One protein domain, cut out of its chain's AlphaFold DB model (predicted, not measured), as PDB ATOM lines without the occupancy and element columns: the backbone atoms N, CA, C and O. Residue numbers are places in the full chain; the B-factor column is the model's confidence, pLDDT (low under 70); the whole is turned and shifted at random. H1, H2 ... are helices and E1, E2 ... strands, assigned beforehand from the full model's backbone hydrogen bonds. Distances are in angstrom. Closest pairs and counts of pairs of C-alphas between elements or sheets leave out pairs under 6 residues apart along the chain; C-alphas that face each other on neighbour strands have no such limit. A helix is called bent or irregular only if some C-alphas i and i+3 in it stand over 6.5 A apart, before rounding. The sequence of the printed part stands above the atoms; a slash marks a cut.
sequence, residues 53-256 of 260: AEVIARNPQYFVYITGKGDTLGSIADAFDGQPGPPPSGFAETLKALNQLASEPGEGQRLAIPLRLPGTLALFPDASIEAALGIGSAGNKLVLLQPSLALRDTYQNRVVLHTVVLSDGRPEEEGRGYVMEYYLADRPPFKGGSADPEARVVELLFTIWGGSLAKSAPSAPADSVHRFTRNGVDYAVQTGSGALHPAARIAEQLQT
ATOM      1  N   ALA A  53     -18.176   1.642 -10.372       93.44
ATOM      2  CA  ALA A  53     -19.623   1.772 -10.257       93.44
ATOM      3  C   ALA A  53     -20.037   2.902  -9.301       93.44
ATOM      4  O   ALA A  53     -20.908   3.692  -9.646       93.44
ATOM      5  N   GLU A  54     -19.371   3.035  -8.149       92.12
ATOM      6  CA  GLU A  54     -19.617   4.129  -7.197       92.12
ATOM      7  C   GLU A  54     -19.240   5.490  -7.781       92.12
ATOM      8  O   GLU A  54     -19.948   6.475  -7.588       92.12
ATOM      9  N   VAL A  55     -18.135   5.560  -8.529       93.38
ATOM     10  CA  VAL A  55     -17.719   6.797  -9.202       93.38
ATOM     11  C   VAL A  55     -18.758   7.228 -10.236       93.38
ATOM     12  O   VAL A  55     -19.117   8.404 -10.275       93.38
ATOM     13  N   ILE A  56     -19.273   6.293 -11.040       92.19
ATOM     14  CA  ILE A  56     -20.326   6.562 -12.029       92.19
ATOM     15  C   ILE A  56     -21.630   6.974 -11.325       92.19
ATOM     16  O   ILE A  56     -22.233   7.980 -11.699       92.19
ATOM     17  N   ALA A  57     -22.024   6.256 -10.271       92.12
ATOM     18  CA  ALA A  57     -23.249   6.502  -9.507       92.12
ATOM     19  C   ALA A  57     -23.227   7.794  -8.671       92.12
ATOM     20  O   ALA A  57     -24.256   8.201  -8.144       92.12
ATOM     21  N   ARG A  58     -22.104   8.529  -8.615       93.19
ATOM     22  CA  ARG A  58     -22.126   9.930  -8.148       93.19
ATOM     23  C   ARG A  58     -22.997  10.823  -9.029       93.19
ATOM     24  O   ARG A  58     -23.428  11.881  -8.570       93.19
ATOM     25  N   ASN A  59     -23.229  10.431 -10.282       91.25
ATOM     26  CA  ASN A  59     -24.253  11.022 -11.127       91.25
ATOM     27  C   ASN A  59     -25.600  10.328 -10.837       91.25
ATOM     28  O   ASN A  59     -25.705   9.123 -11.067       91.25
ATOM     29  N   PRO A  60     -26.644  11.065 -10.415       90.69
ATOM     30  CA  PRO A  60     -27.942  10.501 -10.040       90.69
ATOM     31  C   PRO A  60     -28.728   9.893 -11.210       90.69
ATOM     32  O   PRO A  60     -29.833   9.407 -11.012       90.69
ATOM     33  N   GLN A  61     -28.187   9.925 -12.430       89.50
ATOM     34  CA  GLN A  61     -28.684   9.165 -13.580       89.50
ATOM     35  C   GLN A  61     -28.300   7.684 -13.533       89.50
ATOM     36  O   GLN A  61     -28.698   6.928 -14.414       89.50
ATOM     37  N   TYR A  62     -27.510   7.267 -12.551       92.25
ATOM     38  CA  TYR A  62     -27.093   5.889 -12.364       92.25
ATOM     39  C   TYR A  62     -27.345   5.484 -10.918       92.25
ATOM     40  O   TYR A  62     -27.276   6.311 -10.012       92.25
ATOM     41  N   PHE A  63     -27.583   4.198 -10.704       94.31
ATOM     42  CA  PHE A  63     -27.554   3.589  -9.381       94.31
ATOM     43  C   PHE A  63     -26.613   2.387  -9.398       94.31
ATOM     44  O   PHE A  63     -26.307   1.825 -10.450       94.31
ATOM     45  N   VAL A  64     -26.142   1.994  -8.226       96.69
ATOM     46  CA  VAL A  64     -25.337   0.800  -8.015       96.69
ATOM     47  C   VAL A  64     -26.260  -0.388  -7.779       96.69
ATOM     48  O   VAL A  64     -27.037  -0.405  -6.830       96.69
ATOM     49  N   TYR A  65     -26.148  -1.413  -8.609       97.00
ATOM     50  CA  TYR A  65     -26.687  -2.737  -8.337       97.00
ATOM     51  C   TYR A  65     -25.578  -3.625  -7.768       97.00
ATOM     52  O   TYR A  65     -24.489  -3.699  -8.341       97.00
ATOM     53  N   ILE A  66     -25.836  -4.271  -6.632       96.75
ATOM     54  CA  ILE A  66     -24.935  -5.268  -6.047       96.75
ATOM     55  C   ILE A  66     -25.441  -6.642  -6.462       96.75
ATOM     56  O   ILE A  66     -26.557  -7.021  -6.109       96.75
ATOM     57  N   THR A  67     -24.615  -7.371  -7.204       95.00
ATOM     58  CA  THR A  67     -24.976  -8.681  -7.742       95.00
ATOM     59  C   THR A  67     -25.176  -9.715  -6.641       95.00
ATOM     60  O   THR A  67     -24.365  -9.847  -5.719       95.00
ATOM     61  N   GLY A  68     -26.269 -10.461  -6.752       92.00
ATOM     62  CA  GLY A  68     -26.558 -11.632  -5.945       92.00
ATOM     63  C   GLY A  68     -25.895 -12.891  -6.499       92.00
ATOM     64  O   GLY A  68     -25.151 -12.883  -7.487       92.00
ATOM     65  N   LYS A  69     -26.175 -14.014  -5.848       89.12
ATOM     66  CA  LYS A  69     -25.681 -15.320  -6.271       89.12
ATOM     67  C   LYS A  69     -26.401 -15.778  -7.540       89.12
ATOM     68  O   LYS A  69     -27.619 -15.869  -7.576       89.12
ATOM     69  N   GLY A  70     -25.636 -16.138  -8.571       86.69
ATOM     70  CA  GLY A  70     -26.194 -16.626  -9.839       86.69
ATOM     71  C   GLY A  70     -26.683 -15.525 -10.782       86.69
ATOM     72  O   GLY A  70     -27.182 -15.844 -11.861       86.69
ATOM     73  N   ASP A  71     -26.496 -14.258 -10.412       91.50
ATOM     74  CA  ASP A  71     -26.713 -13.143 -11.318       91.50
ATOM     75  C   ASP A  71     -25.781 -13.229 -12.532       91.50
ATOM     76  O   ASP A  71     -24.598 -13.554 -12.432       91.50
ATOM     77  N   THR A  72     -26.335 -12.899 -13.692       93.12
ATOM     78  CA  THR A  72     -25.621 -12.788 -14.966       93.12
ATOM     79  C   THR A  72     -25.908 -11.422 -15.566       93.12
ATOM     80  O   THR A  72     -26.914 -10.789 -15.238       93.12
ATOM     81  N   LEU A  73     -25.082 -10.963 -16.505       92.38
ATOM     82  CA  LEU A  73     -25.391  -9.728 -17.228       92.38
ATOM     83  C   LEU A  73     -26.732  -9.793 -17.956       92.38
ATOM     84  O   LEU A  73     -27.433  -8.786 -18.004       92.38
ATOM     85  N   GLY A  74     -27.094 -10.963 -18.489       90.69
ATOM     86  CA  GLY A  74     -28.387 -11.184 -19.135       90.69
ATOM     87  C   GLY A  74     -29.551 -11.009 -18.162       90.69
ATOM     88  O   GLY A  74     -30.430 -10.194 -18.414       90.69
ATOM     89  N   SER A  75     -29.519 -11.693 -17.013       89.81
ATOM     90  CA  SER A  75     -30.603 -11.603 -16.024       89.81
ATOM     91  C   SER A  75     -30.754 -10.199 -15.438       89.81
ATOM     92  O   SER A  75     -31.876  -9.730 -15.262       89.81
ATOM     93  N   ILE A  76     -29.643  -9.502 -15.183       91.50
ATOM     94  CA  ILE A  76     -29.656  -8.113 -14.703       91.50
ATOM     95  C   ILE A  76     -30.193  -7.180 -15.790       91.50
ATOM     96  O   ILE A  76     -31.020  -6.310 -15.508       91.50
ATOM     97  N   ALA A  77     -29.737  -7.347 -17.034       89.81
ATOM     98  CA  ALA A  77     -30.224  -6.555 -18.153       89.81
ATOM     99  C   ALA A  77     -31.736  -6.724 -18.315       89.81
ATOM    100  O   ALA A  77     -32.428  -5.713 -18.350       89.81
ATOM    101  N   ASP A  78     -32.234  -7.963 -18.316       86.69
ATOM    102  CA  ASP A  78     -33.657  -8.294 -18.430       86.69
ATOM    103  C   ASP A  78     -34.476  -7.711 -17.270       86.69
ATOM    104  O   ASP A  78     -35.520  -7.094 -17.491       86.69
ATOM    105  N   ALA A  79     -33.981  -7.840 -16.032       86.56
ATOM    106  CA  ALA A  79     -34.625  -7.302 -14.834       86.56
ATOM    107  C   ALA A  79     -34.851  -5.790 -14.935       86.56
ATOM    108  O   ALA A  79     -35.906  -5.275 -14.557       86.56
ATOM    109  N   PHE A  80     -33.871  -5.071 -15.482       86.06
ATOM    110  CA  PHE A  80     -33.964  -3.631 -15.648       86.06
ATOM    111  C   PHE A  80     -34.475  -3.208 -17.020       86.06
ATOM    112  O   PHE A  80     -34.710  -2.014 -17.194       86.06
ATOM    113  N   ASP A  81     -34.699  -4.126 -17.967       75.19
ATOM    114  CA  ASP A  81     -35.091  -3.807 -19.346       75.19
ATOM    115  C   ASP A  81     -36.438  -3.105 -19.445       75.19
ATOM    116  O   ASP A  81     -36.610  -2.195 -20.251       75.19
ATOM    117  N   GLY A  82     -37.349  -3.451 -18.533       63.50
ATOM    118  CA  GLY A  82     -38.667  -2.832 -18.403       63.50
ATOM    119  C   GLY A  82     -38.666  -1.397 -17.870       63.50
ATOM    120  O   GLY A  82     -39.743  -0.858 -17.612       63.50
ATOM    121  N   GLN A  83     -37.498  -0.774 -17.666       70.00
ATOM    122  CA  GLN A  83     -37.447   0.641 -17.315       70.00
ATOM    123  C   GLN A  83     -38.051   1.460 -18.465       70.00
ATOM    124  O   GLN A  83     -37.744   1.197 -19.630       70.00
ATOM    125  N   PRO A  84     -38.912   2.448 -18.184       59.66
ATOM    126  CA  PRO A  84     -39.599   3.126 -19.261       59.66
ATOM    127  C   PRO A  84     -38.630   3.990 -20.097       59.66
ATOM    128  O   PRO A  84     -37.770   4.695 -19.579       59.66
ATOM    129  N   GLY A  85     -38.770   3.903 -21.422       59.31
ATOM    130  CA  GLY A  85     -37.786   4.382 -22.402       59.31
ATOM    131  C   GLY A  85     -37.323   3.229 -23.305       59.31
ATOM    132  O   GLY A  85     -37.476   2.070 -22.933       59.31
ATOM    133  N   PRO A  86     -36.821   3.493 -24.524       52.66
ATOM    134  CA  PRO A  86     -36.405   2.419 -25.416       52.66
ATOM    135  C   PRO A  86     -35.176   1.705 -24.831       52.66
ATOM    136  O   PRO A  86     -34.161   2.367 -24.579       52.66
ATOM    137  N   PRO A  87     -35.222   0.379 -24.610       56.66
ATOM    138  CA  PRO A  87     -34.021  -0.360 -24.278       56.66
ATOM    139  C   PRO A  87     -33.046  -0.300 -25.457       56.66
ATOM    140  O   PRO A  87     -33.461  -0.497 -26.605       56.66
ATOM    141  N   PRO A  88     -31.752  -0.016 -25.234       63.19
ATOM    142  CA  PRO A  88     -30.779  -0.198 -26.294       63.19
ATOM    143  C   PRO A  88     -30.723  -1.690 -26.639       63.19
ATOM    144  O   PRO A  88     -30.595  -2.543 -25.760       63.19
ATOM    145  N   SER A  89     -30.801  -2.017 -27.930       72.75
ATOM    146  CA  SER A  89     -30.466  -3.356 -28.415       72.75
ATOM    147  C   SER A  89     -29.092  -3.753 -27.870       72.75
ATOM    148  O   SER A  89     -28.121  -3.032 -28.105       72.75
ATOM    149  N   GLY A  90     -28.998  -4.870 -27.145       83.81
ATOM    150  CA  GLY A  90     -27.748  -5.247 -26.476       83.81
ATOM    151  C   GLY A  90     -27.504  -4.501 -25.157       83.81
ATOM    152  O   GLY A  90     -26.373  -4.107 -24.875       83.81
ATOM    153  N   PHE A  91     -28.539  -4.302 -24.333       87.25
ATOM    154  CA  PHE A  91     -28.384  -3.654 -23.024       87.25
ATOM    155  C   PHE A  91     -27.361  -4.367 -22.124       87.25
ATOM    156  O   PHE A  91     -26.543  -3.697 -21.501       87.25
ATOM    157  N   ALA A  92     -27.299  -5.703 -22.146       90.69
ATOM    158  CA  ALA A  92     -26.256  -6.463 -21.451       90.69
ATOM    159  C   ALA A  92     -24.829  -6.072 -21.896       90.69
ATOM    160  O   ALA A  92     -23.959  -5.856 -21.052       90.69
ATOM    161  N   GLU A  93     -24.591  -5.887 -23.200       91.38
ATOM    162  CA  GLU A  93     -23.296  -5.414 -23.725       91.38
ATOM    163  C   GLU A  93     -23.014  -3.960 -23.328       91.38
ATOM    164  O   GLU A  93     -21.876  -3.593 -23.035       91.38
ATOM    165  N   THR A  94     -24.058  -3.135 -23.245       90.38
ATOM    166  CA  THR A  94     -23.946  -1.763 -22.731       90.38
ATOM    167  C   THR A  94     -23.533  -1.765 -21.259       90.38
ATOM    168  O   THR A  94     -22.615  -1.036 -20.887       90.38
ATOM    169  N   LEU A  95     -24.150  -2.611 -20.426       92.19
ATOM    170  CA  LEU A  95     -23.781  -2.772 -19.018       92.19
ATOM    171  C   LEU A  95     -22.349  -3.289 -18.868       92.19
ATOM    172  O   LEU A  95     -21.606  -2.777 -18.027       92.19
ATOM    173  N   LYS A  96     -21.945  -4.246 -19.709       94.38
ATOM    174  CA  LYS A  96     -20.579  -4.772 -19.761       94.38
ATOM    175  C   LYS A  96     -19.558  -3.675 -20.056       94.38
ATOM    176  O   LYS A  96     -18.575  -3.547 -19.328       94.38
ATOM    177  N   ALA A  97     -19.807  -2.872 -21.092       93.38
ATOM    178  CA  ALA A  97     -18.932  -1.776 -21.495       93.38
ATOM    179  C   ALA A  97     -18.881  -0.660 -20.439       93.38
ATOM    180  O   ALA A  97     -17.794  -0.223 -20.065       93.38
ATOM    181  N   LEU A  98     -20.040  -0.247 -19.913       94.31
ATOM    182  CA  LEU A  98     -20.162   0.780 -18.873       94.31
ATOM    183  C   LEU A  98     -19.356   0.421 -17.619       94.31
ATOM    184  O   LEU A  98     -18.666   1.268 -17.056       94.31
ATOM    185  N   ASN A  99     -19.420  -0.846 -17.207       95.81
ATOM    186  CA  ASN A  99     -18.762  -1.346 -16.003       95.81
ATOM    187  C   ASN A  99     -17.361  -1.921 -16.254       95.81
ATOM    188  O   ASN A  99     -16.750  -2.446 -15.325       95.81
ATOM    189  N   GLN A 100     -16.847  -1.819 -17.487       96.19
ATOM    190  CA  GLN A 100     -15.530  -2.325 -17.899       96.19
ATOM    191  C   GLN A 100     -15.304  -3.794 -17.510       96.19
ATOM    192  O   GLN A 100     -14.238  -4.183 -17.028       96.19
ATOM    193  N   LEU A 101     -16.328  -4.625 -17.698       94.75
ATOM    194  CA  LEU A 101     -16.288  -6.019 -17.279       94.75
ATOM    195  C   LEU A 101     -15.523  -6.878 -18.289       94.75
ATOM    196  O   LEU A 101     -15.871  -6.947 -19.469       94.75
ATOM    197  N   ALA A 102     -14.507  -7.591 -17.801       92.62
ATOM    198  CA  ALA A 102     -13.774  -8.580 -18.593       92.62
ATOM    199  C   ALA A 102     -14.539  -9.913 -18.738       92.62
ATOM    200  O   ALA A 102     -14.350 -10.632 -19.719       92.62
ATOM    201  N   SER A 103     -15.409 -10.235 -17.779       93.56
ATOM    202  CA  SER A 103     -16.190 -11.475 -17.689       93.56
ATOM    203  C   SER A 103     -17.573 -11.205 -17.090       93.56
ATOM    204  O   SER A 103     -17.894 -10.059 -16.775       93.56
ATOM    205  N   GLU A 104     -18.377 -12.254 -16.900       93.56
ATOM    206  CA  GLU A 104     -19.588 -12.174 -16.071       93.56
ATOM    207  C   GLU A 104     -19.262 -11.647 -14.663       93.56
ATOM    208  O   GLU A 104     -18.154 -11.902 -14.160       93.56
ATOM    209  N   PRO A 105     -20.193 -10.906 -14.037       93.94
ATOM    210  CA  PRO A 105     -19.982 -10.366 -12.714       93.94
ATOM    211  C   PRO A 105     -20.004 -11.475 -11.657       93.94
ATOM    212  O   PRO A 105     -20.807 -12.402 -11.717       93.94
ATOM    213  N   GLY A 106     -19.111 -11.375 -10.673       93.56
ATOM    214  CA  GLY A 106     -19.136 -12.241  -9.491       93.56
ATOM    215  C   GLY A 106     -20.196 -11.795  -8.482       93.56
ATOM    216  O   GLY A 106     -20.693 -10.679  -8.574       93.56
ATOM    217  N   GLU A 107     -20.514 -12.632  -7.494       93.06
ATOM    218  CA  GLU A 107     -21.377 -12.261  -6.360       93.06
ATOM    219  C   GLU A 107     -20.776 -11.085  -5.566       93.06
ATOM    220  O   GLU A 107     -19.563 -11.019  -5.344       93.06
ATOM    221  N   GLY A 108     -21.621 -10.141  -5.144       93.94
ATOM    222  CA  GLY A 108     -21.221  -8.941  -4.406       93.94
ATOM    223  C   GLY A 108     -20.544  -7.868  -5.265       93.94
ATOM    224  O   GLY A 108     -20.133  -6.826  -4.746       93.94
ATOM    225  N   GLN A 109     -20.420  -8.089  -6.575       95.88
ATOM    226  CA  GLN A 109     -19.871  -7.107  -7.494       95.88
ATOM    227  C   GLN A 109     -20.830  -5.926  -7.660       95.88
ATOM    228  O   GLN A 109     -22.042  -6.072  -7.789       95.88
ATOM    229  N   ARG A 110     -20.261  -4.721  -7.671       96.81
ATOM    230  CA  ARG A 110     -20.997  -3.469  -7.843       96.81
ATOM    231  C   ARG A 110     -21.020  -3.072  -9.308       96.81
ATOM    232  O   ARG A 110     -19.954  -2.889  -9.896       96.81
ATOM    233  N   LEU A 111     -22.214  -2.895  -9.859       96.94
ATOM    234  CA  LEU A 111     -22.446  -2.465 -11.232       96.94
ATOM    235  C   LEU A 111     -23.206  -1.139 -11.243       96.94
ATOM    236  O   LEU A 111     -24.234  -1.013 -10.591       96.94
ATOM    237  N   ALA A 112     -22.731  -0.158 -12.001       96.00
ATOM    238  CA  ALA A 112     -23.514   1.013 -12.349       96.00
ATOM    239  C   ALA A 112     -24.573   0.622 -13.382       96.00
ATOM    240  O   ALA A 112     -24.250   0.089 -14.449       96.00
ATOM    241  N   ILE A 113     -25.827   0.914 -13.063       93.19
ATOM    242  CA  ILE A 113     -26.988   0.711 -13.920       93.19
ATOM    243  C   ILE A 113     -27.559   2.090 -14.263       93.19
ATOM    244  O   ILE A 113     -27.841   2.869 -13.349       93.19
ATOM    245  N   PRO A 114     -27.723   2.433 -15.552       89.56
ATOM    246  CA  PRO A 114     -28.360   3.685 -15.931       89.56
ATOM    247  C   PRO A 114     -29.844   3.664 -15.550       89.56
ATOM    248  O   PRO A 114     -30.540   2.669 -15.763       89.56
ATOM    249  N   LEU A 115     -30.340   4.784 -15.031       85.50
ATOM    250  CA  LEU A 115     -31.763   5.067 -14.924       85.50
ATOM    251  C   LEU A 115     -32.273   5.489 -16.300       85.50
ATOM    252  O   LEU A 115     -32.026   6.603 -16.763       85.50
ATOM    253  N   ARG A 116     -33.010   4.600 -16.962       74.81
ATOM    254  CA  ARG A 116     -33.813   4.944 -18.134       74.81
ATOM    255  C   ARG A 116     -35.119   5.516 -17.629       74.81
ATOM    256  O   ARG A 116     -35.967   4.801 -17.095       74.81
ATOM    257  N   LEU A 117     -35.227   6.830 -17.739       61.22
ATOM    258  CA  LEU A 117     -36.468   7.514 -17.453       61.22
ATOM    259  C   LEU A 117     -37.174   7.822 -18.774       61.22
ATOM    260  O   LEU A 117     -36.543   8.332 -19.706       61.22
ATOM    261  N   PRO A 118     -38.483   7.566 -18.877       48.72
ATOM    262  CA  PRO A 118     -39.288   8.161 -19.929       48.72
ATOM    263  C   PRO A 118     -39.345   9.675 -19.694       48.72
ATOM    264  O   PRO A 118     -39.046  10.165 -18.608       48.72
ATOM    265  N   GLY A 119     -39.893  10.425 -20.647       46.97
ATOM    266  CA  GLY A 119     -40.355  11.798 -20.395       46.97
ATOM    267  C   GLY A 119     -41.461  11.922 -19.324       46.97
ATOM    268  O   GLY A 119     -42.136  12.947 -19.276       46.97
ATOM    269  N   THR A 120     -41.692  10.896 -18.492       49.69
ATOM    270  CA  THR A 120     -42.549  10.942 -17.304       49.69
ATOM    271  C   THR A 120     -41.683  11.020 -16.045       49.69
ATOM    272  O   THR A 120     -40.594  10.466 -15.968       49.69
ATOM    273  N   LEU A 121     -42.181  11.738 -15.038       52.50
ATOM    274  CA  LEU A 121     -41.499  12.102 -13.785       52.50
ATOM    275  C   LEU A 121     -41.189  10.915 -12.843       52.50
ATOM    276  O   LEU A 121     -41.012  11.121 -11.637       52.50
ATOM    277  N   ALA A 122     -41.189   9.678 -13.345       59.47
ATOM    278  CA  ALA A 122     -40.800   8.511 -12.569       59.47
ATOM    279  C   ALA A 122     -39.316   8.658 -12.212       59.47
ATOM    280  O   ALA A 122     -38.470   8.622 -13.089       59.47
ATOM    281  N   LEU A 123     -39.005   8.890 -10.935       70.44
ATOM    282  CA  LEU A 123     -37.624   9.114 -10.479       70.44
ATOM    283  C   LEU A 123     -36.880   7.817 -10.146       70.44
ATOM    284  O   LEU A 123     -35.701   7.849  -9.803       70.44
ATOM    285  N   PHE A 124     -37.582   6.689 -10.206       84.19
ATOM    286  CA  PHE A 124     -37.139   5.407  -9.685       84.19
ATOM    287  C   PHE A 124     -37.602   4.278 -10.632       84.19
ATOM    288  O   PHE A 124     -38.689   4.378 -11.213       84.19
ATOM    289  N   PRO A 125     -36.803   3.211 -10.830       85.12
ATOM    290  CA  PRO A 125     -37.099   2.120 -11.760       85.12
ATOM    291  C   PRO A 125     -38.049   1.079 -11.135       85.12
ATOM    292  O   PRO A 125     -37.759  -0.115 -11.088       85.12
ATOM    293  N   ASP A 126     -39.188   1.544 -10.625       86.69
ATOM    294  CA  ASP A 126     -40.068   0.800  -9.712       86.69
ATOM    295  C   ASP A 126     -40.596  -0.489 -10.327       86.69
ATOM    296  O   ASP A 126     -40.415  -1.565  -9.769       86.69
ATOM    297  N   ALA A 127     -41.191  -0.375 -11.517       84.44
ATOM    298  CA  ALA A 127     -41.786  -1.500 -12.227       84.44
ATOM    299  C   ALA A 127     -40.747  -2.583 -12.553       84.44
ATOM    300  O   ALA A 127     -41.055  -3.769 -12.501       84.44
ATOM    301  N   SER A 128     -39.507  -2.182 -12.849       87.50
ATOM    302  CA  SER A 128     -38.398  -3.108 -13.085       87.50
ATOM    303  C   SER A 128     -38.005  -3.856 -11.817       87.50
ATOM    304  O   SER A 128     -37.866  -5.074 -11.846       87.50
ATOM    305  N   ILE A 129     -37.882  -3.150 -10.688       90.94
ATOM    306  CA  ILE A 129     -37.566  -3.781  -9.399       90.94
ATOM    307  C   ILE A 129     -38.708  -4.710  -8.965       90.94
ATOM    308  O   ILE A 129     -38.457  -5.834  -8.533       90.94
ATOM    309  N   GLU A 130     -39.963  -4.281  -9.109       90.56
ATOM    310  CA  GLU A 130     -41.135  -5.108  -8.813       90.56
ATOM    311  C   GLU A 130     -41.172  -6.369  -9.679       90.56
ATOM    312  O   GLU A 130     -41.352  -7.465  -9.145       90.56
ATOM    313  N   ALA A 131     -40.934  -6.241 -10.987       87.12
ATOM    314  CA  ALA A 131     -40.876  -7.375 -11.903       87.12
ATOM    315  C   ALA A 131     -39.734  -8.341 -11.552       87.12
ATOM    316  O   ALA A 131     -39.967  -9.547 -11.466       87.12
ATOM    317  N   ALA A 132     -38.532  -7.823 -11.279       87.69
ATOM    318  CA  ALA A 132     -37.368  -8.621 -10.892       87.69
ATOM    319  C   ALA A 132     -37.617  -9.415  -9.599       87.69
ATOM    320  O   ALA A 132     -37.290 -10.595  -9.500       87.69
ATOM    321  N   LEU A 133     -38.280  -8.793  -8.623       89.50
ATOM    322  CA  LEU A 133     -38.666  -9.438  -7.368       89.50
ATOM    323  C   LEU A 133     -39.909 -10.328  -7.494       89.50
ATOM    324  O   LEU A 133     -40.291 -10.978  -6.515       89.50
ATOM    325  N   GLY A 134     -40.563 -10.364  -8.659       86.81
ATOM    326  CA  GLY A 134     -41.837 -11.049  -8.872       86.81
ATOM    327  C   GLY A 134     -42.960 -10.515  -7.980       86.81
ATOM    328  O   GLY A 134     -43.809 -11.284  -7.530       86.81
ATOM    329  N   ILE A 135     -42.937  -9.233  -7.615       87.81
ATOM    330  CA  ILE A 135     -43.973  -8.605  -6.784       87.81
ATOM    331  C   ILE A 135     -45.316  -8.664  -7.521       87.81
ATOM    332  O   ILE A 135     -45.397  -8.444  -8.725       87.81
ATOM    333  N   GLY A 136     -46.378  -9.024  -6.795       82.38
ATOM    334  CA  GLY A 136     -47.711  -9.241  -7.367       82.38
ATOM    335  C   GLY A 136     -47.931 -10.628  -7.985       82.38
ATOM    336  O   GLY A 136     -49.063 -10.950  -8.345       82.38
ATOM    337  N   SER A 137     -46.905 -11.489  -8.067       85.69
ATOM    338  CA  SER A 137     -47.097 -12.888  -8.465       85.69
ATOM    339  C   SER A 137     -47.850 -13.683  -7.391       85.69
ATOM    340  O   SER A 137     -47.772 -13.380  -6.198       85.69
ATOM    341  N   ALA A 138     -48.531 -14.761  -7.790       82.00
ATOM    342  CA  ALA A 138     -49.247 -15.632  -6.857       82.00
ATOM    343  C   ALA A 138     -48.331 -16.108  -5.711       82.00
ATOM    344  O   ALA A 138     -47.246 -16.636  -5.944       82.00
ATOM    345  N   GLY A 139     -48.765 -15.892  -4.467       81.62
ATOM    346  CA  GLY A 139     -48.022 -16.282  -3.263       81.62
ATOM    347  C   GLY A 139     -46.920 -15.312  -2.818       81.62
ATOM    348  O   GLY A 139     -46.458 -15.435  -1.684       81.62
ATOM    349  N   ASN A 140     -46.538 -14.319  -3.631       87.69
ATOM    350  CA  ASN A 140     -45.569 -13.304  -3.225       87.69
ATOM    351  C   ASN A 140     -46.267 -12.118  -2.545       87.69
ATOM    352  O   ASN A 140     -46.940 -11.320  -3.191       87.69
ATOM    353  N   LYS A 141     -46.093 -12.006  -1.224       89.94
ATOM    354  CA  LYS A 141     -46.670 -10.925  -0.406       89.94
ATOM    355  C   LYS A 141     -45.764  -9.698  -0.282       89.94
ATOM    356  O   LYS A 141     -46.170  -8.720   0.344       89.94
ATOM    357  N   LEU A 142     -44.542  -9.764  -0.814       94.31
ATOM    358  CA  LEU A 142     -43.603  -8.651  -0.787       94.31
ATOM    359  C   LEU A 142     -44.196  -7.472  -1.558       94.31
ATOM    360  O   LEU A 142     -44.687  -7.636  -2.671       94.31
ATOM    361  N   VAL A 143     -44.118  -6.286  -0.966       94.44
ATOM    362  CA  VAL A 143     -44.357  -5.012  -1.651       94.44
ATOM    363  C   VAL A 143     -43.086  -4.172  -1.658       94.44
ATOM    364  O   VAL A 143     -42.286  -4.226  -0.711       94.44
ATOM    365  N   LEU A 144     -42.912  -3.390  -2.720       95.25
ATOM    366  CA  LEU A 144     -41.825  -2.431  -2.844       95.25
ATOM    367  C   LEU A 144     -42.230  -1.140  -2.128       95.25
ATOM    368  O   LEU A 144     -43.287  -0.581  -2.410       95.25
ATOM    369  N   LEU A 145     -41.412  -0.700  -1.172       95.94
ATOM    370  CA  LEU A 145     -41.628   0.531  -0.418       95.94
ATOM    371  C   LEU A 145     -40.735   1.632  -0.965       95.94
ATOM    372  O   LEU A 145     -39.553   1.406  -1.214       95.94
ATOM    373  N   GLN A 146     -41.306   2.819  -1.145       93.56
ATOM    374  CA  GLN A 146     -40.675   3.904  -1.889       93.56
ATOM    375  C   GLN A 146     -40.955   5.263  -1.257       93.56
ATOM    376  O   GLN A 146     -41.991   5.423  -0.610       93.56
ATOM    377  N   PRO A 147     -40.084   6.266  -1.474       95.06
ATOM    378  CA  PRO A 147     -40.358   7.635  -1.064       95.06
ATOM    379  C   PRO A 147     -41.708   8.135  -1.596       95.06
ATOM    380  O   PRO A 147     -41.917   8.187  -2.810       95.06
ATOM    381  N   SER A 148     -42.606   8.557  -0.703       93.62
ATOM    382  CA  SER A 148     -43.818   9.275  -1.113       93.62
ATOM    383  C   SER A 148     -43.508  10.649  -1.704       93.62
ATOM    384  O   SER A 148     -42.414  11.193  -1.520       93.62
ATOM    385  N   LEU A 149     -44.491  11.251  -2.385       90.75
ATOM    386  CA  LEU A 149     -44.386  12.647  -2.826       90.75
ATOM    387  C   LEU A 149     -44.137  13.587  -1.638       90.75
ATOM    388  O   LEU A 149     -43.246  14.425  -1.707       90.75
ATOM    389  N   ALA A 150     -44.823  13.374  -0.511       93.00
ATOM    390  CA  ALA A 150     -44.631  14.171   0.700       93.00
ATOM    391  C   ALA A 150     -43.201  14.058   1.266       93.00
ATOM    392  O   ALA A 150     -42.606  15.064   1.664       93.00
ATOM    393  N   LEU A 151     -42.625  12.847   1.273       94.94
ATOM    394  CA  LEU A 151     -41.227  12.654   1.669       94.94
ATOM    395  C   LEU A 151     -40.301  13.402   0.709       94.94
ATOM    396  O   LEU A 151     -39.444  14.165   1.139       94.94
ATOM    397  N   ARG A 152     -40.496  13.235  -0.602       93.00
ATOM    398  CA  ARG A 152     -39.682  13.913  -1.613       93.00
ATOM    399  C   ARG A 152     -39.745  15.432  -1.497       93.00
ATOM    400  O   ARG A 152     -38.700  16.071  -1.588       93.00
ATOM    401  N   ASP A 153     -40.923  16.002  -1.275       93.38
ATOM    402  CA  ASP A 153     -41.110  17.447  -1.131       93.38
ATOM    403  C   ASP A 153     -40.417  17.990   0.121       93.38
ATOM    404  O   ASP A 153     -39.801  19.054   0.065       93.38
ATOM    405  N   THR A 154     -40.409  17.216   1.213       95.44
ATOM    406  CA  THR A 154     -39.637  17.537   2.430       95.44
ATOM    407  C   THR A 154     -38.149  17.727   2.116       95.44
ATOM    408  O   THR A 154     -37.508  18.632   2.645       95.44
ATOM    409  N   TYR A 155     -37.614  16.929   1.189       95.12
ATOM    410  CA  TYR A 155     -36.234  17.023   0.706       95.12
ATOM    411  C   TYR A 155     -36.113  17.773  -0.628       95.12
ATOM    412  O   TYR A 155     -35.149  17.573  -1.365       95.12
ATOM    413  N   GLN A 156     -37.080  18.634  -0.963       94.25
ATOM    414  CA  GLN A 156     -37.057  19.497  -2.152       94.25
ATOM    415  C   GLN A 156     -36.797  18.728  -3.462       94.25
ATOM    416  O   GLN A 156     -36.102  19.210  -4.354       94.25
ATOM    417  N   ASN A 157     -37.335  17.510  -3.576       92.31
ATOM    418  CA  ASN A 157     -37.135  16.601  -4.707       92.31
ATOM    419  C   ASN A 157     -35.661  16.231  -4.969       92.31
ATOM    420  O   ASN A 157     -35.288  15.958  -6.105       92.31
ATOM    421  N   ARG A 158     -34.825  16.185  -3.922       94.69
ATOM    422  CA  ARG A 158     -33.398  15.804  -3.996       94.69
ATOM    423  C   ARG A 158     -33.120  14.341  -3.631       94.69
ATOM    424  O   ARG A 158     -31.960  13.948  -3.576       94.69
ATOM    425  N   VAL A 159     -34.156  13.547  -3.359       94.44
ATOM    426  CA  VAL A 159     -34.018  12.122  -3.018       94.44
ATOM    427  C   VAL A 159     -33.711  11.317  -4.278       94.44
ATOM    428  O   VAL A 159     -34.455  11.403  -5.254       94.44
ATOM    429  N   VAL A 160     -32.654  10.510  -4.236       93.81
ATOM    430  CA  VAL A 160     -32.223   9.637  -5.339       93.81
ATOM    431  C   VAL A 160     -32.041   8.208  -4.854       93.81
ATOM    432  O   VAL A 160     -31.633   7.993  -3.717       93.81
ATOM    433  N   LEU A 161     -32.339   7.233  -5.711       94.75
ATOM    434  CA  LEU A 161     -31.967   5.840  -5.476       94.75
ATOM    435  C   LEU A 161     -30.490   5.676  -5.842       94.75
ATOM    436  O   LEU A 161     -30.116   5.986  -6.970       94.75
ATOM    437  N   HIS A 162     -29.670   5.197  -4.909       95.25
ATOM    438  CA  HIS A 162     -28.224   5.063  -5.122       95.25
ATOM    439  C   HIS A 162     -27.754   3.620  -5.138       95.25
ATOM    440  O   HIS A 162     -26.893   3.278  -5.934       95.25
ATOM    441  N   THR A 163     -28.276   2.758  -4.265       96.81
ATOM    442  CA  THR A 163     -27.846   1.353  -4.191       96.81
ATOM    443  C   THR A 163     -29.044   0.422  -4.117       96.81
ATOM    444  O   THR A 163     -30.017   0.710  -3.425       96.81
ATOM    445  N   VAL A 164     -28.959  -0.697  -4.833       97.12
ATOM    446  CA  VAL A 164     -29.968  -1.752  -4.897       97.12
ATOM    447  C   VAL A 164     -29.297  -3.108  -4.705       97.12
ATOM    448  O   VAL A 164     -28.319  -3.434  -5.376       97.12
ATOM    449  N   VAL A 165     -29.868  -3.913  -3.816       96.56
ATOM    450  CA  VAL A 165     -29.592  -5.344  -3.658       96.56
ATOM    451  C   VAL A 165     -30.918  -6.068  -3.805       96.56
ATOM    452  O   VAL A 165     -31.883  -5.694  -3.137       96.56
ATOM    453  N   LEU A 166     -30.976  -7.098  -4.645       95.38
ATOM    454  CA  LEU A 166     -32.170  -7.924  -4.807       95.38
ATOM    455  C   LEU A 166     -31.865  -9.366  -4.404       95.38
ATOM    456  O   LEU A 166     -30.783  -9.882  -4.652       95.38
ATOM    457  N   SER A 167     -32.853  -9.996  -3.784       93.44
ATOM    458  CA  SER A 167     -32.939 -11.436  -3.570       93.44
ATOM    459  C   SER A 167     -34.239 -11.870  -4.231       93.44
ATOM    460  O   SER A 167     -35.323 -11.577  -3.724       93.44
ATOM    461  N   ASP A 168     -34.160 -12.504  -5.398       86.62
ATOM    462  CA  ASP A 168     -35.331 -12.921  -6.185       86.62
ATOM    463  C   ASP A 168     -35.937 -14.253  -5.691       86.62
ATOM    464  O   ASP A 168     -36.947 -14.730  -6.223       86.62
ATOM    465  N   GLY A 169     -35.349 -14.828  -4.637       83.88
ATOM    466  CA  GLY A 169     -35.690 -16.140  -4.105       83.88
ATOM    467  C   GLY A 169     -35.070 -17.282  -4.900       83.88
ATOM    468  O   GLY A 169     -35.652 -18.365  -4.925       83.88
ATOM    469  N   ARG A 170     -33.943 -17.058  -5.585       81.25
ATOM    470  CA  ARG A 170     -33.145 -18.113  -6.210       81.25
ATOM    471  C   ARG A 170     -31.716 -18.086  -5.659       81.25
ATOM    472  O   ARG A 170     -30.978 -17.151  -5.942       81.25
ATOM    473  N   PRO A 171     -31.292 -19.142  -4.946       79.12
ATOM    474  CA  PRO A 171     -32.052 -20.354  -4.629       79.12
ATOM    475  C   PRO A 171     -33.209 -20.095  -3.634       79.12
ATOM    476  O   PRO A 171     -33.207 -19.095  -2.918       79.12
ATOM    477  N   GLU A 172     -34.219 -20.977  -3.608       81.62
ATOM    478  CA  GLU A 172     -35.475 -20.766  -2.851       81.62
ATOM    479  C   GLU A 172     -35.247 -20.496  -1.358       81.62
ATOM    480  O   GLU A 172     -36.004 -19.735  -0.747       81.62
ATOM    481  N   GLU A 173     -34.181 -21.055  -0.777       82.31
ATOM    482  CA  GLU A 173     -33.802 -20.817   0.615       82.31
ATOM    483  C   GLU A 173     -33.453 -19.357   0.953       82.31
ATOM    484  O   GLU A 173     -33.578 -18.972   2.117       82.31
ATOM    485  N   GLU A 174     -33.045 -18.533  -0.020       83.31
ATOM    486  CA  GLU A 174     -32.719 -17.117   0.215       83.31
ATOM    487  C   GLU A 174     -33.979 -16.258   0.374       83.31
ATOM    488  O   GLU A 174     -33.935 -15.187   0.983       83.31
ATOM    489  N   GLY A 175     -35.128 -16.744  -0.107       90.38
ATOM    490  CA  GLY A 175     -36.389 -16.012  -0.092       90.38
ATOM    491  C   GLY A 175     -36.351 -14.712  -0.904       90.38
ATOM    492  O   GLY A 175     -35.326 -14.290  -1.439       90.38
ATOM    493  N   ARG A 176     -37.504 -14.050  -1.015       93.88
ATOM    494  CA  ARG A 176     -37.617 -12.782  -1.746       93.88
ATOM    495  C   ARG A 176     -37.348 -11.602  -0.825       93.88
ATOM    496  O   ARG A 176     -37.950 -11.521   0.249       93.88
ATOM    497  N   GLY A 177     -36.514 -10.664  -1.253       96.19
ATOM    498  CA  GLY A 177     -36.187  -9.482  -0.468       96.19
ATOM    499  C   GLY A 177     -35.373  -8.452  -1.236       96.19
ATOM    500  O   GLY A 177     -34.904  -8.710  -2.339       96.19
ATOM    501  N   TYR A 178     -35.217  -7.271  -0.652       97.62
ATOM    502  CA  TYR A 178     -34.407  -6.205  -1.235       97.62
ATOM    503  C   TYR A 178     -33.744  -5.348  -0.164       97.62
ATOM    504  O   TYR A 178     -34.228  -5.263   0.968       97.62
ATOM    505  N   VAL A 179     -32.664  -4.682  -0.565       97.88
ATOM    506  CA  VAL A 179     -32.095  -3.521   0.120       97.88
ATOM    507  C   VAL A 179     -32.055  -2.372  -0.874       97.88
ATOM    508  O   VAL A 179     -31.563  -2.541  -1.987       97.88
ATOM    509  N   MET A 180     -32.578  -1.214  -0.489       98.06
ATOM    510  CA  MET A 180     -32.503   0.005  -1.290       98.06
ATOM    511  C   MET A 180     -31.965   1.145  -0.447       98.06
ATOM    512  O   MET A 180     -32.543   1.471   0.590       98.06
ATOM    513  N   GLU A 181     -30.886   1.764  -0.905       97.56
ATOM    514  CA  GLU A 181     -30.336   2.963  -0.288       97.56
ATOM    515  C   GLU A 181     -30.736   4.202  -1.082       97.56
ATOM    516  O   GLU A 181     -30.511   4.294  -2.294       97.56
ATOM    517  N   TYR A 182     -31.292   5.172  -0.366       97.19
ATOM    518  CA  TYR A 182     -31.665   6.471  -0.890       97.19
ATOM    519  C   TYR A 182     -30.717   7.528  -0.352       97.19
ATOM    520  O   TYR A 182     -30.413   7.554   0.840       97.19
ATOM    521  N   TYR A 183     -30.258   8.405  -1.232       97.00
ATOM    522  CA  TYR A 183     -29.299   9.460  -0.925       97.00
ATOM    523  C   TYR A 183     -29.903  10.830  -1.224       97.00
ATOM    524  O   TYR A 183     -30.928  10.953  -1.904       97.00
ATOM    525  N   LEU A 184     -29.249  11.873  -0.718       96.12
ATOM    526  CA  LEU A 184     -29.484  13.248  -1.132       96.12
ATOM    527  C   LEU A 184     -28.547  13.627  -2.272       96.12
ATOM    528  O   LEU A 184     -27.333  13.465  -2.167       96.12
ATOM    529  N   ALA A 185     -29.110  14.199  -3.331       95.69
ATOM    530  CA  ALA A 185     -28.350  14.953  -4.318       95.69
ATOM    531  C   ALA A 185     -28.104  16.393  -3.832       95.69
ATOM    532  O   ALA A 185     -28.870  16.900  -3.019       95.69
ATOM    533  N   ASP A 186     -27.077  17.091  -4.319       96.06
ATOM    534  CA  ASP A 186     -26.776  18.500  -3.991       96.06
ATOM    535  C   ASP A 186     -27.853  19.477  -4.504       96.06
ATOM    536  O   ASP A 186     -28.101  20.522  -3.903       96.06
ATOM    537  N   ARG A 187     -28.539  19.093  -5.581       94.69
ATOM    538  CA  ARG A 187     -29.645  19.806  -6.227       94.69
ATOM    539  C   ARG A 187     -30.666  18.808  -6.787       94.69
ATOM    540  O   ARG A 187     -30.359  17.616  -6.856       94.69
ATOM    541  N   PRO A 188     -31.874  19.247  -7.183       92.25
ATOM    542  CA  PRO A 188     -32.842  18.361  -7.817       92.25
ATOM    543  C   PRO A 188     -32.224  17.667  -9.046       92.25
ATOM    544  O   PRO A 188     -31.799  18.354  -9.974       92.25
ATOM    545  N   PRO A 189     -32.170  16.326  -9.076       88.94
ATOM    546  CA  PRO A 189     -31.521  15.559 -10.141       88.94
ATOM    547  C   PRO A 189     -32.282  15.618 -11.468       88.94
ATOM    548  O   PRO A 189     -31.738  15.240 -12.502       88.94
ATOM    549  N   PHE A 190     -33.524  16.112 -11.454       83.75
ATOM    550  CA  PHE A 190     -34.361  16.266 -12.637       83.75
ATOM    551  C   PHE A 190     -34.979  17.659 -12.679       83.75
ATOM    552  O   PHE A 190     -35.590  18.118 -11.710       83.75
ATOM    553  N   LYS A 191     -34.858  18.320 -13.831       77.81
ATOM    554  CA  LYS A 191     -35.417  19.646 -14.093       77.81
ATOM    555  C   LYS A 191     -36.109  19.644 -15.451       77.81
ATOM    556  O   LYS A 191     -35.498  19.342 -16.468       77.81
ATOM    557  N   GLY A 192     -37.398  19.985 -15.467       72.25
ATOM    558  CA  GLY A 192     -38.168  20.098 -16.712       72.25
ATOM    559  C   GLY A 192     -38.288  18.793 -17.510       72.25
ATOM    560  O   GLY A 192     -38.360  18.848 -18.731       72.25
ATOM    561  N   GLY A 193     -38.279  17.634 -16.840       73.12
ATOM    562  CA  GLY A 193     -38.376  16.318 -17.487       73.12
ATOM    563  C   GLY A 193     -37.048  15.743 -17.987       73.12
ATOM    564  O   GLY A 193     -37.040  14.639 -18.521       73.12
ATOM    565  N   SER A 194     -35.934  16.448 -17.775       76.69
ATOM    566  CA  SER A 194     -34.590  15.984 -18.122       76.69
ATOM    567  C   SER A 194     -33.726  15.849 -16.876       76.69
ATOM    568  O   SER A 194     -33.899  16.589 -15.904       76.69
ATOM    569  N   ALA A 195     -32.778  14.918 -16.911       82.44
ATOM    570  CA  ALA A 195     -31.772  14.808 -15.867       82.44
ATOM    571  C   ALA A 195     -30.838  16.028 -15.871       82.44
ATOM    572  O   ALA A 195     -30.420  16.493 -16.933       82.44
ATOM    573  N   ASP A 196     -30.502  16.532 -14.687       87.62
ATOM    574  CA  ASP A 196     -29.502  17.582 -14.504       87.62
ATOM    575  C   ASP A 196     -28.098  16.941 -14.496       87.62
ATOM    576  O   ASP A 196     -27.775  16.184 -13.573       87.62
ATOM    577  N   PRO A 197     -27.241  17.201 -15.503       85.12
ATOM    578  CA  PRO A 197     -25.901  16.621 -15.566       85.12
ATOM    579  C   PRO A 197     -24.952  17.170 -14.491       85.12
ATOM    580  O   PRO A 197     -23.870  16.610 -14.294       85.12
ATOM    581  N   GLU A 198     -25.312  18.252 -13.796       90.81
ATOM    582  CA  GLU A 198     -24.525  18.832 -12.707       90.81
ATOM    583  C   GLU A 198     -24.917  18.299 -11.330       90.81
ATOM    584  O   GLU A 198     -24.143  18.469 -10.391       90.81
ATOM    585  N   ALA A 199     -26.066  17.630 -11.197       93.12
ATOM    586  CA  ALA A 199     -26.484  17.065  -9.923       93.12
ATOM    587  C   ALA A 199     -25.527  15.955  -9.465       93.12
ATOM    588  O   ALA A 199     -25.043  15.147 -10.266       93.12
ATOM    589  N   ARG A 200     -25.223  15.921  -8.169       95.38
ATOM    590  CA  ARG A 200     -24.297  14.963  -7.558       95.38
ATOM    591  C   ARG A 200     -24.908  14.340  -6.325       95.38
ATOM    592  O   ARG A 200     -25.488  15.051  -5.515       95.38
ATOM    593  N   VAL A 201     -24.715  13.037  -6.159       94.56
ATOM    594  CA  VAL A 201     -25.030  12.326  -4.915       94.56
ATOM    595  C   VAL A 201     -24.062  12.776  -3.814       94.56
ATOM    596  O   VAL A 201     -22.851  12.819  -4.038       94.56
ATOM    597  N   VAL A 202     -24.596  13.144  -2.647       94.50
ATOM    598  CA  VAL A 202     -23.844  13.756  -1.537       94.50
ATOM    599  C   VAL A 202     -23.730  12.808  -0.354       94.50
ATOM    600  O   VAL A 202     -22.622  12.464   0.044       94.50
ATOM    601  N   GLU A 203     -24.857  12.386   0.217       95.12
ATOM    602  CA  GLU A 203     -24.861  11.608   1.456       95.12
ATOM    603  C   GLU A 203     -26.070  10.679   1.565       95.12
ATOM    604  O   GLU A 203     -27.114  10.924   0.952       95.12
ATOM    605  N   LEU A 204     -25.915   9.616   2.361       96.25
ATOM    606  CA  LEU A 204     -26.965   8.640   2.621       96.25
ATOM    607  C   LEU A 204     -28.107   9.301   3.393       96.25
ATOM    608  O   LEU A 204     -27.908   9.869   4.470       96.25
ATOM    609  N   LEU A 205     -29.317   9.165   2.857       96.69
ATOM    610  CA  LEU A 205     -30.528   9.669   3.476       96.69
ATOM    611  C   LEU A 205     -31.188   8.592   4.338       96.69
ATOM    612  O   LEU A 205     -31.384   8.788   5.533       96.69
ATOM    613  N   PHE A 206     -31.522   7.450   3.745       97.69
ATOM    614  CA  PHE A 206     -32.018   6.285   4.473       97.69
ATOM    615  C   PHE A 206     -31.868   5.015   3.639       97.69
ATOM    616  O   PHE A 206     -31.760   5.063   2.415       97.69
ATOM    617  N   THR A 207     -31.947   3.873   4.308       98.19
ATOM    618  CA  THR A 207     -31.948   2.551   3.686       98.19
ATOM    619  C   THR A 207     -33.225   1.808   4.055       98.19
ATOM    620  O   THR A 207     -33.689   1.891   5.194       98.19
ATOM    621  N   ILE A 208     -33.802   1.089   3.095       98.12
ATOM    622  CA  ILE A 208     -34.951   0.200   3.283       98.12
ATOM    623  C   ILE A 208     -34.487  -1.238   3.073       98.12
ATOM    624  O   ILE A 208     -33.871  -1.538   2.055       98.12
ATOM    625  N   TRP A 209     -34.862  -2.131   3.984       98.25
ATOM    626  CA  TRP A 209     -34.791  -3.575   3.793       98.25
ATOM    627  C   TRP A 209     -36.201  -4.154   3.780       98.25
ATOM    628  O   TRP A 209     -37.025  -3.797   4.625       98.25
ATOM    629  N   GLY A 210     -36.468  -5.075   2.860       97.50
ATOM    630  CA  GLY A 210     -37.745  -5.780   2.771       97.50
ATOM    631  C   GLY A 210     -37.569  -7.281   2.586       97.50
ATOM    632  O   GLY A 210     -36.604  -7.733   1.967       97.50
ATOM    633  N   GLY A 211     -38.519  -8.057   3.104       96.50
ATOM    634  CA  GLY A 211     -38.578  -9.501   2.888       96.50
ATOM    635  C   GLY A 211     -37.444 -10.256   3.578       96.50
ATOM    636  O   GLY A 211     -37.121  -9.988   4.736       96.50
ATOM    637  N   SER A 212     -36.833 -11.209   2.875       95.88
ATOM    638  CA  SER A 212     -35.743 -12.030   3.419       95.88
ATOM    639  C   SER A 212     -34.535 -11.212   3.881       95.88
ATOM    640  O   SER A 212     -33.869 -11.591   4.846       95.88
ATOM    641  N   LEU A 213     -34.305 -10.046   3.270       96.50
ATOM    642  CA  LEU A 213     -33.206  -9.149   3.617       96.50
ATOM    643  C   LEU A 213     -33.528  -8.226   4.807       96.50
ATOM    644  O   LEU A 213     -32.624  -7.603   5.347       96.50
ATOM    645  N   ALA A 214     -34.765  -8.175   5.319       96.88
ATOM    646  CA  ALA A 214     -35.104  -7.340   6.484       96.88
ATOM    647  C   ALA A 214     -34.294  -7.684   7.748       96.88
ATOM    648  O   ALA A 214     -34.026  -6.820   8.589       96.88
ATOM    649  N   LYS A 215     -33.863  -8.945   7.868       93.62
ATOM    650  CA  LYS A 215     -33.057  -9.439   8.992       93.62
ATOM    651  C   LYS A 215     -31.587  -9.021   8.920       93.62
ATOM    652  O   LYS A 215     -30.914  -9.088   9.943       93.62
ATOM    653  N   SER A 216     -31.094  -8.591   7.754       94.19
ATOM    654  CA  SER A 216     -29.710  -8.124   7.595       94.19
ATOM    655  C   SER A 216     -29.526  -6.650   7.960       94.19
ATOM    656  O   SER A 216     -28.388  -6.201   8.083       94.19
ATOM    657  N   ALA A 217     -30.617  -5.903   8.185       94.00
ATOM    658  CA  ALA A 217     -30.523  -4.535   8.682       94.00
ATOM    659  C   ALA A 217     -29.725  -4.502   9.998       94.00
ATOM    660  O   ALA A 217     -30.013  -5.304  10.897       94.00
ATOM    661  N   PRO A 218     -28.773  -3.571  10.152       91.44
ATOM    662  CA  PRO A 218     -27.855  -3.567  11.278       91.44
ATOM    663  C   PRO A 218     -28.582  -3.394  12.613       91.44
ATOM    664  O   PRO A 218     -29.680  -2.838  12.710       91.44
ATOM    665  N   SER A 219     -27.937  -3.874  13.674       84.25
ATOM    666  CA  SER A 219     -28.322  -3.496  15.032       84.25
ATOM    667  C   SER A 219     -27.795  -2.088  15.290       84.25
ATOM    668  O   SER A 219     -26.587  -1.886  15.364       84.25
ATOM    669  N   ALA A 220     -28.692  -1.117  15.385       82.44
ATOM    670  CA  ALA A 220     -28.365   0.280  15.636       82.44
ATOM    671  C   ALA A 220     -29.281   0.831  16.747       82.44
ATOM    672  O   ALA A 220     -30.246   0.154  17.121       82.44
ATOM    673  N   PRO A 221     -28.996   2.023  17.308       81.69
ATOM    674  CA  PRO A 221     -29.862   2.659  18.299       81.69
ATOM    675  C   PRO A 221     -31.323   2.713  17.833       81.69
ATOM    676  O   PRO A 221     -31.581   2.902  16.642       81.69
ATOM    677  N   ALA A 222     -32.269   2.580  18.767       73.06
ATOM    678  CA  ALA A 222     -33.697   2.427  18.465       73.06
ATOM    679  C   ALA A 222     -34.278   3.543  17.573       73.06
ATOM    680  O   ALA A 222     -35.151   3.276  16.755       73.06
ATOM    681  N   ASP A 223     -33.754   4.768  17.668       82.19
ATOM    682  CA  ASP A 223     -34.233   5.907  16.869       82.19
ATOM    683  C   ASP A 223     -33.710   5.904  15.423       82.19
ATOM    684  O   ASP A 223     -34.284   6.542  14.536       82.19
ATOM    685  N   SER A 224     -32.622   5.168  15.178       90.12
ATOM    686  CA  SER A 224     -31.939   5.114  13.883       90.12
ATOM    687  C   SER A 224     -32.421   3.978  12.989       90.12
ATOM    688  O   SER A 224     -32.243   4.058  11.778       90.12
ATOM    689  N   VAL A 225     -33.039   2.938  13.563       96.44
ATOM    690  CA  VAL A 225     -33.591   1.794  12.829       96.44
ATOM    691  C   VAL A 225     -35.000   1.499  13.320       96.44
ATOM    692  O   VAL A 225     -35.208   1.157  14.480       96.44
ATOM    693  N   HIS A 226     -35.967   1.548  12.411       96.69
ATOM    694  CA  HIS A 226     -37.349   1.177  12.672       96.69
ATOM    695  C   HIS A 226     -37.692  -0.129  11.958       96.69
ATOM    696  O   HIS A 226     -37.485  -0.255  10.753       96.69
ATOM    697  N   ARG A 227     -38.226  -1.102  12.700       96.56
ATOM    698  CA  ARG A 227     -38.629  -2.416  12.182       96.56
ATOM    699  C   ARG A 227     -40.134  -2.562  12.287       96.56
ATOM    700  O   ARG A 227     -40.708  -2.222  13.318       96.56
ATOM    701  N   PHE A 228     -40.756  -3.080  11.239       96.94
ATOM    702  CA  PHE A 228     -42.203  -3.244  11.171       96.94
ATOM    703  C   PHE A 228     -42.579  -4.386  10.230       96.94
ATOM    704  O   PHE A 228     -41.767  -4.850   9.433       96.94
ATOM    705  N   THR A 229     -43.835  -4.816  10.307       96.75
ATOM    706  CA  THR A 229     -44.397  -5.844   9.429       96.75
ATOM    707  C   THR A 229     -45.555  -5.241   8.638       96.75
ATOM    708  O   THR A 229     -46.420  -4.572   9.205       96.75
ATOM    709  N   ARG A 230     -45.605  -5.488   7.327       93.88
ATOM    710  CA  ARG A 230     -46.709  -5.079   6.439       93.88
ATOM    711  C   ARG A 230     -47.116  -6.280   5.593       93.88
ATOM    712  O   ARG A 230     -46.262  -6.947   5.025       93.88
ATOM    713  N   ASN A 231     -48.408  -6.607   5.551       90.88
ATOM    714  CA  ASN A 231     -48.935  -7.785   4.838       90.88
ATOM    715  C   ASN A 231     -48.277  -9.127   5.237       90.88
ATOM    716  O   ASN A 231     -48.218 -10.067   4.443       90.88
ATOM    717  N   GLY A 232     -47.791  -9.229   6.480       93.62
ATOM    718  CA  GLY A 232     -47.070 -10.408   6.975       93.62
ATOM    719  C   GLY A 232     -45.635 -10.539   6.452       93.62
ATOM    720  O   GLY A 232     -45.067 -11.622   6.551       93.62
ATOM    721  N   VAL A 233     -45.069  -9.472   5.884       96.12
ATOM    722  CA  VAL A 233     -43.673  -9.382   5.443       96.12
ATOM    723  C   VAL A 233     -42.925  -8.406   6.342       96.12
ATOM    724  O   VAL A 233     -43.452  -7.342   6.672       96.12
ATOM    725  N   ASP A 234     -41.712  -8.779   6.744       97.62
ATOM    726  CA  ASP A 234     -40.855  -7.951   7.588       97.62
ATOM    727  C   ASP A 234     -40.135  -6.875   6.774       97.62
ATOM    728  O   ASP A 234     -39.697  -7.102   5.641       97.62
ATOM    729  N   TYR A 235     -39.989  -5.708   7.395       98.12
ATOM    730  CA  TYR A 235     -39.308  -4.545   6.852       98.12
ATOM    731  C   TYR A 235     -38.449  -3.871   7.918       98.12
ATOM    732  O   TYR A 235     -38.716  -3.945   9.123       98.12
ATOM    733  N   ALA A 236     -37.427  -3.162   7.456       97.94
ATOM    734  CA  ALA A 236     -36.647  -2.257   8.278       97.94
ATOM    735  C   ALA A 236     -36.324  -0.980   7.504       97.94
ATOM    736  O   ALA A 236     -36.085  -1.023   6.299       97.94
ATOM    737  N   VAL A 237     -36.291   0.148   8.204       97.94
ATOM    738  CA  VAL A 237     -35.815   1.434   7.689       97.94
ATOM    739  C   VAL A 237     -34.714   1.923   8.608       97.94
ATOM    740  O   VAL A 237     -34.893   1.907   9.823       97.94
ATOM    741  N   GLN A 238     -33.598   2.366   8.039       97.38
ATOM    742  CA  GLN A 238     -32.507   3.005   8.768       97.38
ATOM    743  C   GLN A 238     -32.284   4.415   8.245       97.38
ATOM    744  O   GLN A 238     -32.174   4.605   7.040       97.38
ATOM    745  N   THR A 239     -32.156   5.392   9.133       96.62
ATOM    746  CA  THR A 239     -31.748   6.759   8.780       96.62
ATOM    747  C   THR A 239     -30.239   6.869   8.586       96.62
ATOM    748  O   THR A 239     -29.475   6.347   9.400       96.62
ATOM    749  N   GLY A 240     -29.820   7.594   7.550       94.38
ATOM    750  CA  GLY A 240     -28.442   8.035   7.341       94.38
ATOM    751  C   GLY A 240     -28.169   9.428   7.918       94.38
ATOM    752  O   GLY A 240     -29.012  10.005   8.605       94.38
ATOM    753  N   SER A 241     -26.985   9.978   7.631       92.25
ATOM    754  CA  SER A 241     -26.555  11.298   8.122       92.25
ATOM    755  C   SER A 241     -27.391  12.453   7.572       92.25
ATOM    756  O   SER A 241     -27.576  13.447   8.269       92.25
ATOM    757  N   GLY A 242     -27.934  12.306   6.360       88.31
ATOM    758  CA  GLY A 242     -28.735  13.340   5.708       88.31
ATOM    759  C   GLY A 242     -30.195  13.388   6.167       88.31
ATOM    760  O   GLY A 242     -30.969  14.210   5.674       88.31
ATOM    761  N   ALA A 243     -30.619  12.483   7.056       92.69
ATOM    762  CA  ALA A 243     -32.014  12.368   7.465       92.69
ATOM    763  C   ALA A 243     -32.452  13.529   8.370       92.69
ATOM    764  O   ALA A 243     -31.878  13.769   9.429       92.69
ATOM    765  N   LEU A 244     -33.551  14.193   8.002       92.31
ATOM    766  CA  LEU A 244     -34.219  15.207   8.833       92.31
ATOM    767  C   LEU A 244     -35.216  14.599   9.833       92.31
ATOM    768  O   LEU A 244     -35.767  15.301  10.684       92.31
ATOM    769  N   HIS A 245     -35.510  13.308   9.700       93.56
ATOM    770  CA  HIS A 245     -36.558  12.613  10.439       93.56
ATOM    771  C   HIS A 245     -36.048  11.275  10.980       93.56
ATOM    772  O   HIS A 245     -35.233  10.637  10.316       93.56
ATOM    773  N   PRO A 246     -36.550  10.817  12.144       95.31
ATOM    774  CA  PRO A 246     -36.225   9.494  12.668       95.31
ATOM    775  C   PRO A 246     -36.776   8.388  11.759       95.31
ATOM    776  O   PRO A 246     -37.740   8.598  11.014       95.31
ATOM    777  N   ALA A 247     -36.214   7.182  11.866       96.31
ATOM    778  CA  ALA A 247     -36.528   6.069  10.966       96.31
ATOM    779  C   ALA A 247     -38.020   5.700  10.940       96.31
ATOM    780  O   ALA A 247     -38.564   5.408   9.875       96.31
ATOM    781  N   ALA A 248     -38.703   5.781  12.086       96.25
ATOM    782  CA  ALA A 248     -40.141   5.523  12.178       96.25
ATOM    783  C   ALA A 248     -40.961   6.517  11.342       96.25
ATOM    784  O   ALA A 248     -41.868   6.122  10.613       96.25
ATOM    785  N   ARG A 249     -40.593   7.803  11.373       96.19
ATOM    786  CA  ARG A 249     -41.285   8.839  10.605       96.19
ATOM    787  C   ARG A 249     -41.029   8.705   9.106       96.19
ATOM    788  O   ARG A 249     -41.941   8.936   8.319       96.19
ATOM    789  N   ILE A 250     -39.820   8.302   8.708       96.81
ATOM    790  CA  ILE A 250     -39.537   7.968   7.306       96.81
ATOM    791  C   ILE A 250     -40.412   6.791   6.866       96.81
ATOM    792  O   ILE A 250     -41.038   6.883   5.817       96.81
ATOM    793  N   ALA A 251     -40.519   5.732   7.677       97.00
ATOM    794  CA  ALA A 251     -41.324   4.553   7.357       97.00
ATOM    795  C   ALA A 251     -42.817   4.869   7.135       97.00
ATOM    796  O   ALA A 251     -43.431   4.302   6.233       97.00
ATOM    797  N   GLU A 252     -43.390   5.807   7.899       96.31
ATOM    798  CA  GLU A 252     -44.761   6.311   7.693       96.31
ATOM    799  C   GLU A 252     -44.946   7.042   6.356       96.31
ATOM    800  O   GLU A 252     -46.056   7.108   5.833       96.31
ATOM    801  N   GLN A 253     -43.870   7.607   5.807       96.44
ATOM    802  CA  GLN A 253     -43.872   8.345   4.545       96.44
ATOM    803  C   GLN A 253     -43.394   7.493   3.358       96.44
ATOM    804  O   GLN A 253     -43.162   8.035   2.272       96.44
ATOM    805  N   LEU A 254     -43.250   6.178   3.548       96.12
ATOM    806  CA  LEU A 254     -43.030   5.223   2.469       96.12
ATOM    807  C   LEU A 254     -44.359   4.688   1.940       96.12
ATOM    808  O   LEU A 254     -45.255   4.333   2.708       96.12
ATOM    809  N   GLN A 255     -44.444   4.561   0.622       93.75
ATOM    810  CA  GLN A 255     -45.632   4.101  -0.089       93.75
ATOM    811  C   GLN A 255     -45.309   2.941  -1.038       93.75
ATOM    812  O   GLN A 255     -44.155   2.719  -1.401       93.75
ATOM    813  N   THR A 256     -46.341   2.216  -1.444       90.19
ATOM    814  CA  THR A 256     -46.319   1.171  -2.471       90.19
ATOM    815  C   THR A 256     -46.789   1.716  -3.818       90.19
ATOM    816  O   THR A 256     -47.366   2.803  -3.895       90.19
TER     817      THR A 256
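What this domain is: This is residues 53 to 256 of the 260 residues of an uncharacterized protein of bacterium (UniProt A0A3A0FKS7). One twisted sheet of seven strands runs through the domain, with short helices on both faces: H1 and H6 are over one face, H7 over the other. H2, H3 and H4 form a small group, in which H2 touches the other two, and this group only grazes the sheet; the pairing of residues 146 to 147 with residues 254 to 255 ties the long link between H4 and H5 to the end of the printed part. The printed part has 204 residues, under half of them in named elements, with seven named helices and seven named strands in the order H1 E1 H2 H3 E2 H4 H5 E3 E4 E5 H6 E6 E7 H7. The sheet is mixed, in the order E2, E1, E3, E4, E5, E7, E6, and the class is mixed, helices and strands. The whole is compact and rounded, with a radius of gyration of the C-alphas of 16.3 A and spans of 45 by 43 by 28 A.

How they stand to each other: In the sheet E3, residues 159 to 168, E4, residues 176 to 185, and E5, residues 201 to 211, form a meander, each strand the antiparallel neighbour of the one before. N 165 and O 179 are 2.8 A apart in the hairpin E3 and E4; N 180 and O 208 are 2.9 A apart in the hairpin E4 and E5. E1, residues 62 to 66, is parallel to E3, with N 66 and O 164 at 2.9 A. E2, residues 110 to 114, is an edge strand antiparallel to E1, with N 65 and O 111 at 2.8 A. E7, residues 233 to 239, is antiparallel to E5, with N 209 and O 236 at 2.8 A. The other edge strand, E6, residues 225 to 230, forms a hairpin with E7, with N 226 and O 237 at 2.8 A. E5, H6, residues 212 to 216, and E6 make a split strand-helix-strand unit, two strands running the same way with E7 between them; its crossover is right-handed. H6 lies over E5 at a height over the sheet of 5.6 A, and H1, residues 53 to 57, lies over E1 on the same face at 6.8 A. On the opposite face H7, residues 247 to 252, stands up from the sheet at 48 degrees; its closest C-alphas to E6 are those of Ala 248 and His 226, 5.2 A. H2, residues 73 to 81, touches H3, residues 91 to 98, at Ala 77 and Ala 92, whose C-alphas are 5.2 A apart. H2 also touches H4, residues 126 to 132, at a steep tilt of 38 degrees, opposite ways, the closest C-alphas being those of Ala 79 and Ala 132, 5.0 A. H5, residues 149 to 154, is only just not on the sheet, with 4 pairs of C-alphas within 10 A. Every O i to N i+4 pair is within hydrogen-bond range in H1, H2, H3, H4, H5 and H7; in H6 it is 0 of 1, with 1 of 2 O i to N i+3 pairs.

Where its parts are: H1 begins at C-alpha 53, (-19.623, 1.772, -10.257), and H7 ends at C-alpha 252, (-44.761, 6.311, 7.693). From first to last C-alpha E4 measures 29.4 A, E5 26.8 A, E3 25.3 A, E7 20.3 A and H2 11.6 A. E3 bends by 57 degrees at residue 163 and E5 by 59 degrees at residue 204. H6 is irregular, but only just: C-alphas 212 and 215 are 6.7 A apart.

The domain as a whole: The two C-alphas farthest apart are those of Ser 89 and Ala 222, at 47.3 A. The printed part has no cut. The long links are H3 to E2, E2 to H4, H4 to H5 and E4 to E5. The mean pLDDT of the printed part is 89.3; residue 82, residues 84 to 88 and residues 117 to 122 are under 70.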